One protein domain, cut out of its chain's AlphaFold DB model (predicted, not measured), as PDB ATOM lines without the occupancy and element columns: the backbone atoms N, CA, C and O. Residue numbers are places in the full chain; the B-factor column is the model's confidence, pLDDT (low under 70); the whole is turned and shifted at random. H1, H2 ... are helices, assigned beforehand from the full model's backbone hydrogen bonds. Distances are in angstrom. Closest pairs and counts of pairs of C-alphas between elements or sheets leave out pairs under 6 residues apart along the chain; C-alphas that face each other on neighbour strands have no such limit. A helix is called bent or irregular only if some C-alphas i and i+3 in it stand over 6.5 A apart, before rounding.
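Overview. This is residues 2 to 67 of the 124 residues of an uncharacterized protein of Clostridium perfringens (UniProt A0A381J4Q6). A small group of short helices in a rough ring: H2, the longest, makes one side, H1 and H3 come up to it at steep angles and stay apart from each other, and the short H4 beside H3 comes back near H1. H5 sits at the far end from the first residues of H2, near H3 and H4, and a wide loop of residues 30 to 41 leads from H2 round to H3. The printed part has 66 residues with five named helices, in the order H1, H2, H3, H4, H5, and no named strand; its class is all helix. It is compact, with a radius of gyration of the C-alphas of 11.2 A and spans of 31 by 26 by 18 A.

Along the chain. H1 is residues 2 to 10, 12.0 A from first to last C-alpha, and begins with C-alpha 2 at (37.294, 156.884, 52.588). It is irregular, but only just: C-alphas 4 and 7 are 6.7 A apart. H2 is residues 16 to 29, 20.1 A long, and ends with C-alpha 29 at (46.553, 145.369, 49.722). H3 is residues 42 to 51, 14.4 A long. H4 is residues 56 to 59, 5.6 A long. H5 is residues 62 to 67, 8.7 A long, and ends with C-alpha 67 at (32.620, 149.887, 32.034).

Arrangement. H1 and H2 touch, and their closest C-alphas, those of Tyr 6 and Tyr 19, are 7.1 A apart. They run opposite ways at a steep tilt of 51 degrees. H2 and H3 only just touch, with 3 pairs of C-alphas within 8 A, and H2 does so with residues 22 to 26 alone. The closest C-alphas there, those of Phe 26 and Phe 48, are 7.0 A apart; the two helices run opposite ways at a steep tilt of 47 degrees. H3 and H4 only just touch, with 3 pairs of C-alphas within 8 A, the closest those of Cys 49 and Tyr 56 at 5.6 A. H4 is close to H1 but not clearly touching, the closest C-alphas being those of Ile 8 and Ile 59 at 6.8 A. H5 is close to H3 but not clearly touching, with the C-alphas of Pro 42 and Tyr 64 closest at 6.5 A, and stands about perpendicular to it at 76 degrees. H1 and H3 are apart. In H2, H3 and H5 every O i to N i+4 pair is within hydrogen-bond range, in H1 3 of 5 are, and H4 is too short for such a pair.

Size, cuts and confidence. The two C-alphas farthest apart, those of Glu 17 and Phe 66, are 31.6 A from each other. The printed part has no cut. The link from H2 to H3 is long, with 12 residues, and in it residues 35 to 36 pair with residues 39 to 40, antiparallel. The links H1 to H2, H3 to H4 and H4 to H5 are tight. The mean pLDDT of the printed part is 89.6, and no printed residue is under 70.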
ATOM      1  N   LYS A   2      37.973 157.504  51.426       79.19
ATOM      2  CA  LYS A   2      37.294 156.884  52.588       79.19
ATOM      3  C   LYS A   2      35.892 157.457  52.871       79.19
ATOM      4  O   LYS A   2      34.929 156.710  52.870       79.19
ATOM      5  N   GLU A   3      35.733 158.773  52.998       81.38
ATOM      6  CA  GLU A   3      34.407 159.380  53.247       81.38
ATOM      7  C   GLU A   3      33.393 159.149  52.112       81.38
ATOM      8  O   GLU A   3      32.205 158.970  52.358       81.38
ATOM      9  N   LYS A   4      33.864 159.123  50.857       83.69
ATOM     10  CA  LYS A   4      33.008 158.980  49.670       83.69
ATOM     11  C   LYS A   4      32.339 157.603  49.622       83.69
ATOM     12  O   LYS A   4      31.193 157.507  49.202       83.69
ATOM     13  N   TYR A   5      33.056 156.566  50.044       85.81
ATOM     14  CA  TYR A   5      32.558 155.191  50.045       85.81
ATOM     15  C   TYR A   5      31.945 154.769  51.386       85.81
ATOM     16  O   TYR A   5      31.189 153.806  51.419       85.81
ATOM     17  N   TYR A   6      32.193 155.522  52.463       88.06
ATOM     18  CA  TYR A   6      31.639 155.246  53.789       88.06
ATOM     19  C   TYR A   6      30.112 155.207  53.787       88.06
ATOM     20  O   TYR A   6      29.511 154.214  54.186       88.06
ATOM     21  N   LYS A   7      29.482 156.267  53.269       82.88
ATOM     22  CA  LYS A   7      28.019 156.351  53.205       82.88
ATOM     23  C   LYS A   7      27.418 155.235  52.344       82.88
ATOM     24  O   LYS A   7      26.427 154.637  52.717       82.88
ATOM     25  N   ILE A   8      28.073 154.934  51.223       82.25
ATOM     26  CA  ILE A   8      27.633 153.900  50.279       82.25
ATOM     27  C   ILE A   8      27.569 152.525  50.953       82.25
ATOM     28  O   ILE A   8      26.662 151.763  50.662       82.25
ATOM     29  N   VAL A   9      28.523 152.206  51.829       82.75
ATOM     30  CA  VAL A   9      28.585 150.901  52.504       82.75
ATOM     31  C   VAL A   9      27.704 150.857  53.749       82.75
ATOM     32  O   VAL A   9      27.034 149.860  53.983       82.75
ATOM     33  N   THR A  10      27.672 151.931  54.536       81.56
ATOM     34  CA  THR A  10      26.855 151.988  55.764       81.56
ATOM     35  C   THR A  10      25.349 151.974  55.490       81.56
ATOM     36  O   THR A  10      24.580 151.608  56.374       81.56
ATOM     37  N   ASP A  11      24.922 152.259  54.256       85.06
ATOM     38  CA  ASP A  11      23.543 152.042  53.801       85.06
ATOM     39  C   ASP A  11      23.171 150.533  53.669       85.06
ATOM     40  O   ASP A  11      21.999 150.217  53.468       85.06
ATOM     41  N   PHE A  12      24.128 149.596  53.813       83.81
ATOM     42  CA  PHE A  12      23.950 148.128  53.722       83.81
ATOM     43  C   PHE A  12      24.166 147.395  55.064       83.81
ATOM     44  O   PHE A  12      24.707 146.292  55.087       83.81
ATOM     45  N   ASP A  13      23.765 148.000  56.185       83.69
ATOM     46  CA  ASP A  13      23.858 147.424  57.543       83.69
ATOM     47  C   ASP A  13      25.287 147.111  58.041       83.69
ATOM     48  O   ASP A  13      25.463 146.394  59.027       83.69
ATOM     49  N   PHE A  14      26.319 147.684  57.418       86.19
ATOM     50  CA  PHE A  14      27.687 147.626  57.940       86.19
ATOM     51  C   PHE A  14      27.882 148.620  59.080       86.19
ATOM     52  O   PHE A  14      27.541 149.802  58.958       86.19
ATOM     53  N   SER A  15      28.496 148.166  60.171       88.75
ATOM     54  CA  SER A  15      28.942 149.066  61.230       88.75
ATOM     55  C   SER A  15      30.122 149.932  60.779       88.75
ATOM     56  O   SER A  15      30.860 149.611  59.843       88.75
ATOM     57  N   GLU A  16      30.325 151.053  61.475       89.00
ATOM     58  CA  GLU A  16      31.480 151.925  61.242       89.00
ATOM     59  C   GLU A  16      32.808 151.186  61.471       89.00
ATOM     60  O   GLU A  16      33.744 151.350  60.689       89.00
ATOM     61  N   GLU A  17      32.870 150.333  62.497       89.50
ATOM     62  CA  GLU A  17      34.045 149.518  62.823       89.50
ATOM     63  C   GLU A  17      34.373 148.540  61.685       89.50
ATOM     64  O   GLU A  17      35.491 148.558  61.169       89.50
ATOM     65  N   GLU A  18      33.384 147.778  61.199       89.38
ATOM     66  CA  GLU A  18      33.566 146.870  60.056       89.38
ATOM     67  C   GLU A  18      33.995 147.619  58.793       89.38
ATOM     68  O   GLU A  18      34.806 147.115  58.011       89.38
ATOM     69  N   TYR A  19      33.473 148.828  58.568       90.69
ATOM     70  CA  TYR A  19      33.914 149.648  57.449       90.69
ATOM     71  C   TYR A  19      35.385 150.040  57.571       90.69
ATOM     72  O   TYR A  19      36.129 149.909  56.597       90.69
ATOM     73  N   ILE A  20      35.800 150.539  58.740       90.81
ATOM     74  CA  ILE A  20      37.167 151.010  58.982       90.81
ATOM     75  C   ILE A  20      38.167 149.862  58.817       90.81
ATOM     76  O   ILE A  20      39.150 150.021  58.094       90.81
ATOM     77  N   GLU A  21      37.896 148.699  59.406       90.44
ATOM     78  CA  GLU A  21      38.784 147.537  59.297       90.44
ATOM     79  C   GLU A  21      38.935 147.080  57.839       90.44
ATOM     80  O   GLU A  21      40.048 146.936  57.325       90.44
ATOM     81  N   ASN A  22      37.818 146.929  57.122       90.31
ATOM     82  CA  ASN A  22      37.845 146.493  55.730       90.31
ATOM     83  C   ASN A  22      38.498 147.536  54.811       90.31
ATOM     84  O   ASN A  22      39.309 147.187  53.949       90.31
ATOM     85  N   ILE A  23      38.201 148.829  54.975       90.62
ATOM     86  CA  ILE A  23      38.793 149.857  54.109       90.62
ATOM     87  C   ILE A  23      40.303 149.984  54.326       90.62
ATOM     88  O   ILE A  23      41.021 150.317  53.384       90.62
ATOM     89  N   GLU A  24      40.802 149.715  55.531       90.25
ATOM     90  CA  GLU A  24      42.239 149.691  55.812       90.25
ATOM     91  C   GLU A  24      42.925 148.514  55.126       90.25
ATOM     92  O   GLU A  24      43.881 148.741  54.382       90.25
ATOM     93  N   ILE A  25      42.362 147.306  55.231       88.94
ATOM     94  CA  ILE A  25      42.842 146.128  54.492       88.94
ATOM     95  C   ILE A  25      42.860 146.406  52.984       88.94
ATOM     96  O   ILE A  25      43.851 146.137  52.304       88.94
ATOM     97  N   PHE A  26      41.786 146.990  52.449       91.56
ATOM     98  CA  PHE A  26      41.709 147.352  51.036       91.56
ATOM     99  C   PHE A  26      42.843 148.300  50.626       91.56
ATOM    100  O   PHE A  26      43.477 148.103  49.588       91.56
ATOM    101  N   ILE A  27      43.104 149.333  51.433       90.44
ATOM    102  CA  ILE A  27      44.145 150.320  51.141       90.44
ATOM    103  C   ILE A  27      45.536 149.690  51.186       90.44
ATOM    104  O   ILE A  27      46.345 149.982  50.306       90.44
ATOM    105  N   GLU A  28      45.810 148.838  52.171       89.19
ATOM    106  CA  GLU A  28      47.103 148.166  52.316       89.19
ATOM    107  C   GLU A  28      47.385 147.201  51.160       89.19
ATOM    108  O   GLU A  28      48.476 147.221  50.589       89.19
ATOM    109  N   VAL A  29      46.396 146.393  50.769       87.69
ATOM    110  CA  VAL A  29      46.553 145.369  49.722       87.69
ATOM    111  C   VAL A  29      46.666 145.981  48.322       87.69
ATOM    112  O   VAL A  29      47.379 145.447  47.471       87.69
ATOM    113  N   HIS A  30      45.984 147.100  48.065       86.75
ATOM    114  CA  HIS A  30      45.890 147.703  46.730       86.75
ATOM    115  C   HIS A  30      46.728 148.971  46.560       86.75
ATOM    116  O   HIS A  30      46.486 149.759  45.645       86.75
ATOM    117  N   PHE A  31      47.725 149.196  47.418       85.00
ATOM    118  CA  PHE A  31      48.617 150.335  47.254       85.00
ATOM    119  C   PHE A  31      49.584 150.129  46.064       85.00
ATOM    120  O   PHE A  31      50.271 149.108  46.006       85.00
ATOM    121  N   PRO A  32      49.716 151.097  45.133       86.31
ATOM    122  CA  PRO A  32      49.044 152.395  45.106       86.31
ATOM    123  C   PRO A  32      47.620 152.335  44.524       86.31
ATOM    124  O   PRO A  32      47.396 151.817  43.429       86.31
ATOM    125  N   ILE A  33      46.668 152.981  45.208       86.00
ATOM    126  CA  ILE A  33      45.289 153.094  44.719       86.00
ATOM    127  C   ILE A  33      45.246 154.058  43.539       86.00
ATOM    128  O   ILE A  33      45.532 155.250  43.661       86.00
ATOM    129  N   VAL A  34      44.810 153.540  42.396       84.62
ATOM    130  CA  VAL A  34      44.553 154.331  41.196       84.62
ATOM    131  C   VAL A  34      43.139 154.889  41.262       84.62
ATOM    132  O   VAL A  34      42.171 154.129  41.393       84.62
ATOM    133  N   LEU A  35      43.040 156.214  41.149       88.50
ATOM    134  CA  LEU A  35      41.779 156.940  41.085       88.50
ATOM    135  C   LEU A  35      41.541 157.497  39.676       88.50
ATOM    136  O   LEU A  35      42.467 157.994  39.038       88.50
ATOM    137  N   ASP A  36      40.287 157.464  39.239       87.75
ATOM    138  CA  ASP A  36      39.777 158.152  38.054       87.75
ATOM    139  C   ASP A  36      38.777 159.220  38.517       87.75
ATOM    140  O   ASP A  36      37.753 158.900  39.123       87.75
ATOM    141  N   GLU A  37      39.115 160.499  38.329       87.69
ATOM    142  CA  GLU A  37      38.321 161.652  38.796       87.69
ATOM    143  C   GLU A  37      37.927 161.575  40.291       87.69
ATOM    144  O   GLU A  37      36.819 161.916  40.713       87.69
ATOM    145  N   GLY A  38      38.839 161.074  41.131       89.00
ATOM    146  CA  GLY A  38      38.618 160.927  42.573       89.00
ATOM    147  C   GLY A  38      37.686 159.771  42.968       89.00
ATOM    148  O   GLY A  38      37.234 159.728  44.117       89.00
ATOM    149  N   TYR A  39      37.380 158.861  42.044       91.81
ATOM    150  CA  TYR A  39      36.711 157.577  42.276       91.81
ATOM    151  C   TYR A  39      37.695 156.425  42.061       91.81
ATOM    152  O   TYR A  39      38.696 156.597  41.375       91.81
ATOM    153  N   LEU A  40      37.437 155.252  42.636       93.62
ATOM    154  CA  LEU A  40      38.246 154.053  42.392       93.62
ATOM    155  C   LEU A  40      38.252 153.698  40.896       93.62
ATOM    156  O   LEU A  40      37.234 153.851  40.216       93.62
ATOM    157  N   SER A  41      39.371 153.189  40.376       92.88
ATOM    158  CA  SER A  41      39.374 152.565  39.045       92.88
ATOM    159  C   SER A  41      38.339 151.425  38.977       92.88
ATOM    160  O   SER A  41      37.973 150.879  40.021       92.88
ATOM    161  N   PRO A  42      37.863 151.017  37.786       94.25
ATOM    162  CA  PRO A  42      36.896 149.919  37.669       94.25
ATOM    163  C   PRO A  42      37.348 148.623  38.357       94.25
ATOM    164  O   PRO A  42      36.552 147.959  39.016       94.25
ATOM    165  N   GLU A  43      38.639 148.297  38.266       91.69
ATOM    166  CA  GLU A  43      39.227 147.128  38.930       91.69
ATOM    167  C   GLU A  43      39.185 147.266  40.453       91.69
ATOM    168  O   GLU A  43      38.686 146.379  41.144       91.69
ATOM    169  N   HIS A  44      39.631 148.409  40.979       92.94
ATOM    170  CA  HIS A  44      39.603 148.685  42.413       92.94
ATOM    171  C   HIS A  44      38.179 148.746  42.967       92.94
ATOM    172  O   HIS A  44      37.932 148.256  44.063       92.94
ATOM    173  N   PHE A  45      37.230 149.295  42.210       94.25
ATOM    174  CA  PHE A  45      35.825 149.331  42.597       94.25
ATOM    175  C   PHE A  45      35.228 147.926  42.683       94.25
ATOM    176  O   PHE A  45      34.540 147.613  43.650       94.25
ATOM    177  N   LYS A  46      35.534 147.045  41.723       92.00
ATOM    178  CA  LYS A  46      35.067 145.654  41.754       92.00
ATOM    179  C   LYS A  46      35.622 144.896  42.963       92.00
ATOM    180  O   LYS A  46      34.874 144.171  43.615       92.00
ATOM    181  N   THR A  47      36.898 145.094  43.288       91.56
ATOM    182  CA  THR A  47      37.501 144.497  44.487       91.56
ATOM    183  C   THR A  47      36.899 145.060  45.771       91.56
ATOM    184  O   THR A  47      36.577 144.293  46.673       91.56
ATOM    185  N   PHE A  48      36.673 146.375  45.830       92.69
ATOM    186  CA  PHE A  48      35.991 147.027  46.945       92.69
ATOM    187  C   PHE A  48      34.598 146.420  47.178       92.69
ATOM    188  O   PHE A  48      34.292 146.004  48.288       92.69
ATOM    189  N   CYS A  49      33.792 146.276  46.121       92.25
ATOM    190  CA  CYS A  49      32.475 145.634  46.193       92.25
ATOM    191  C   CYS A  49      32.568 144.203  46.750       92.25
ATOM    192  O   CYS A  49      31.781 143.814  47.607       92.25
ATOM    193  N   GLY A  50      33.563 143.433  46.293       90.12
ATOM    194  CA  GLY A  50      33.800 142.067  46.758       90.12
ATOM    195  C   GLY A  50      34.159 141.975  48.241       90.12
ATOM    196  O   GLY A  50      33.692 141.056  48.909       90.12
ATOM    197  N   LEU A  51      34.928 142.933  48.767       90.88
ATOM    198  CA  LEU A  51      35.318 142.967  50.177       90.88
ATOM    199  C   LEU A  51      34.113 143.145  51.107       90.88
ATOM    200  O   LEU A  51      34.017 142.477  52.129       90.88
ATOM    201  N   PHE A  52      33.171 143.996  50.708       89.56
ATOM    202  CA  PHE A  52      31.923 144.210  51.439       89.56
ATOM    203  C   PHE A  52      30.812 143.237  51.020       89.56
ATOM    204  O   PHE A  52      29.690 143.350  51.489       89.56
ATOM    205  N   MET A  53      31.082 142.279  50.124       90.00
ATOM    206  CA  MET A  53      30.070 141.372  49.558       90.00
ATOM    207  C   MET A  53      28.836 142.093  48.969       90.00
ATOM    208  O   MET A  53      27.764 141.499  48.846       90.00
ATOM    209  N   ILE A  54      28.985 143.356  48.560       91.00
ATOM    210  CA  ILE A  54      27.923 144.153  47.942       91.00
ATOM    211  C   ILE A  54      28.003 143.932  46.426       91.00
ATOM    212  O   ILE A  54      29.065 144.154  45.835       91.00
ATOM    213  N   PRO A  55      26.924 143.508  45.743       92.44
ATOM    214  CA  PRO A  55      26.920 143.450  44.287       92.44
ATOM    215  C   PRO A  55      27.199 144.839  43.704       92.44
ATOM    216  O   PRO A  55      26.535 145.809  44.059       92.44
ATOM    217  N   TYR A  56      28.156 144.946  42.775       92.75
ATOM    218  CA  TYR A  56      28.556 146.254  42.239       92.75
ATOM    219  C   TYR A  56      27.378 147.024  41.626       92.75
ATOM    220  O   TYR A  56      27.379 148.245  41.655       92.75
ATOM    221  N   THR A  57      26.369 146.328  41.096       93.44
ATOM    222  CA  THR A  57      25.171 146.922  40.489       93.44
ATOM    223  C   THR A  57      24.310 147.716  41.467       93.44
ATOM    224  O   THR A  57      23.574 148.585  41.019       93.44
ATOM    225  N   GLU A  58      24.410 147.452  42.771       91.94
ATOM    226  CA  GLU A  58      23.635 148.156  43.805       91.94
ATOM    227  C   GLU A  58      24.216 149.539  44.130       91.94
ATOM    228  O   GLU A  58      23.502 150.432  44.578       91.94
ATOM    229  N   ILE A  59      25.520 149.729  43.902       91.56
ATOM    230  CA  ILE A  59      26.251 150.942  44.305       91.56
ATOM    231  C   ILE A  59      27.012 151.620  43.158       91.56
ATOM    232  O   ILE A  59      27.627 152.673  43.340       91.56
ATOM    233  N   ALA A  60      27.004 151.014  41.971       93.31
ATOM    234  CA  ALA A  60      27.615 151.558  40.772       93.31
ATOM    235  C   ALA A  60      26.841 152.778  40.267       93.31
ATOM    236  O   ALA A  60      25.621 152.756  40.123       93.31
ATOM    237  N   ASP A  61      27.579 153.824  39.903       93.75
ATOM    238  CA  ASP A  61      27.048 154.866  39.037       93.75
ATOM    239  C   ASP A  61      26.984 154.386  37.576       93.75
ATOM    240  O   ASP A  61      27.472 153.310  37.217       93.75
ATOM    241  N   GLU A  62      26.401 155.207  36.704       94.88
ATOM    242  CA  GLU A  62      26.264 154.883  35.279       94.88
ATOM    243  C   GLU A  62      27.610 154.583  34.600       94.88
ATOM    244  O   GLU A  62      27.669 153.764  33.682       94.88
ATOM    245  N   TYR A  63      28.700 155.216  35.056       96.19
ATOM    246  CA  TYR A  63      30.035 154.944  34.538       96.19
ATOM    247  C   TYR A  63      30.467 153.518  34.877       96.19
ATOM    248  O   TYR A  63      30.867 152.782  33.976       96.19
ATOM    249  N   TYR A  64      30.367 153.112  36.146       96.50
ATOM    250  CA  TYR A  64      30.721 151.757  36.564       96.50
ATOM    251  C   TYR A  64      29.830 150.707  35.903       96.50
ATOM    252  O   TYR A  64      30.356 149.707  35.422       96.50
ATOM    253  N   LEU A  65      28.517 150.947  35.820       96.12
ATOM    254  CA  LEU A  65      27.591 150.057  35.113       96.12
ATOM    255  C   LEU A  65      27.994 149.877  33.646       96.12
ATOM    256  O   LEU A  65      27.959 148.765  33.125       96.12
ATOM    257  N   PHE A  66      28.429 150.957  32.995       96.06
ATOM    258  CA  PHE A  66      28.916 150.905  31.626       96.06
ATOM    259  C   PHE A  66      30.213 150.095  31.505       96.06
ATOM    260  O   PHE A  66      30.244 149.106  30.776       96.06
ATOM    261  N   VAL A  67      31.278 150.482  32.217       96.25
ATOM    262  CA  VAL A  67      32.620 149.887  32.034       96.25
ATOM    263  C   VAL A  67      32.765 148.482  32.615       96.25
ATOM    264  O   VAL A  67      33.612 147.730  32.142       96.25
TER     265      VAL A  67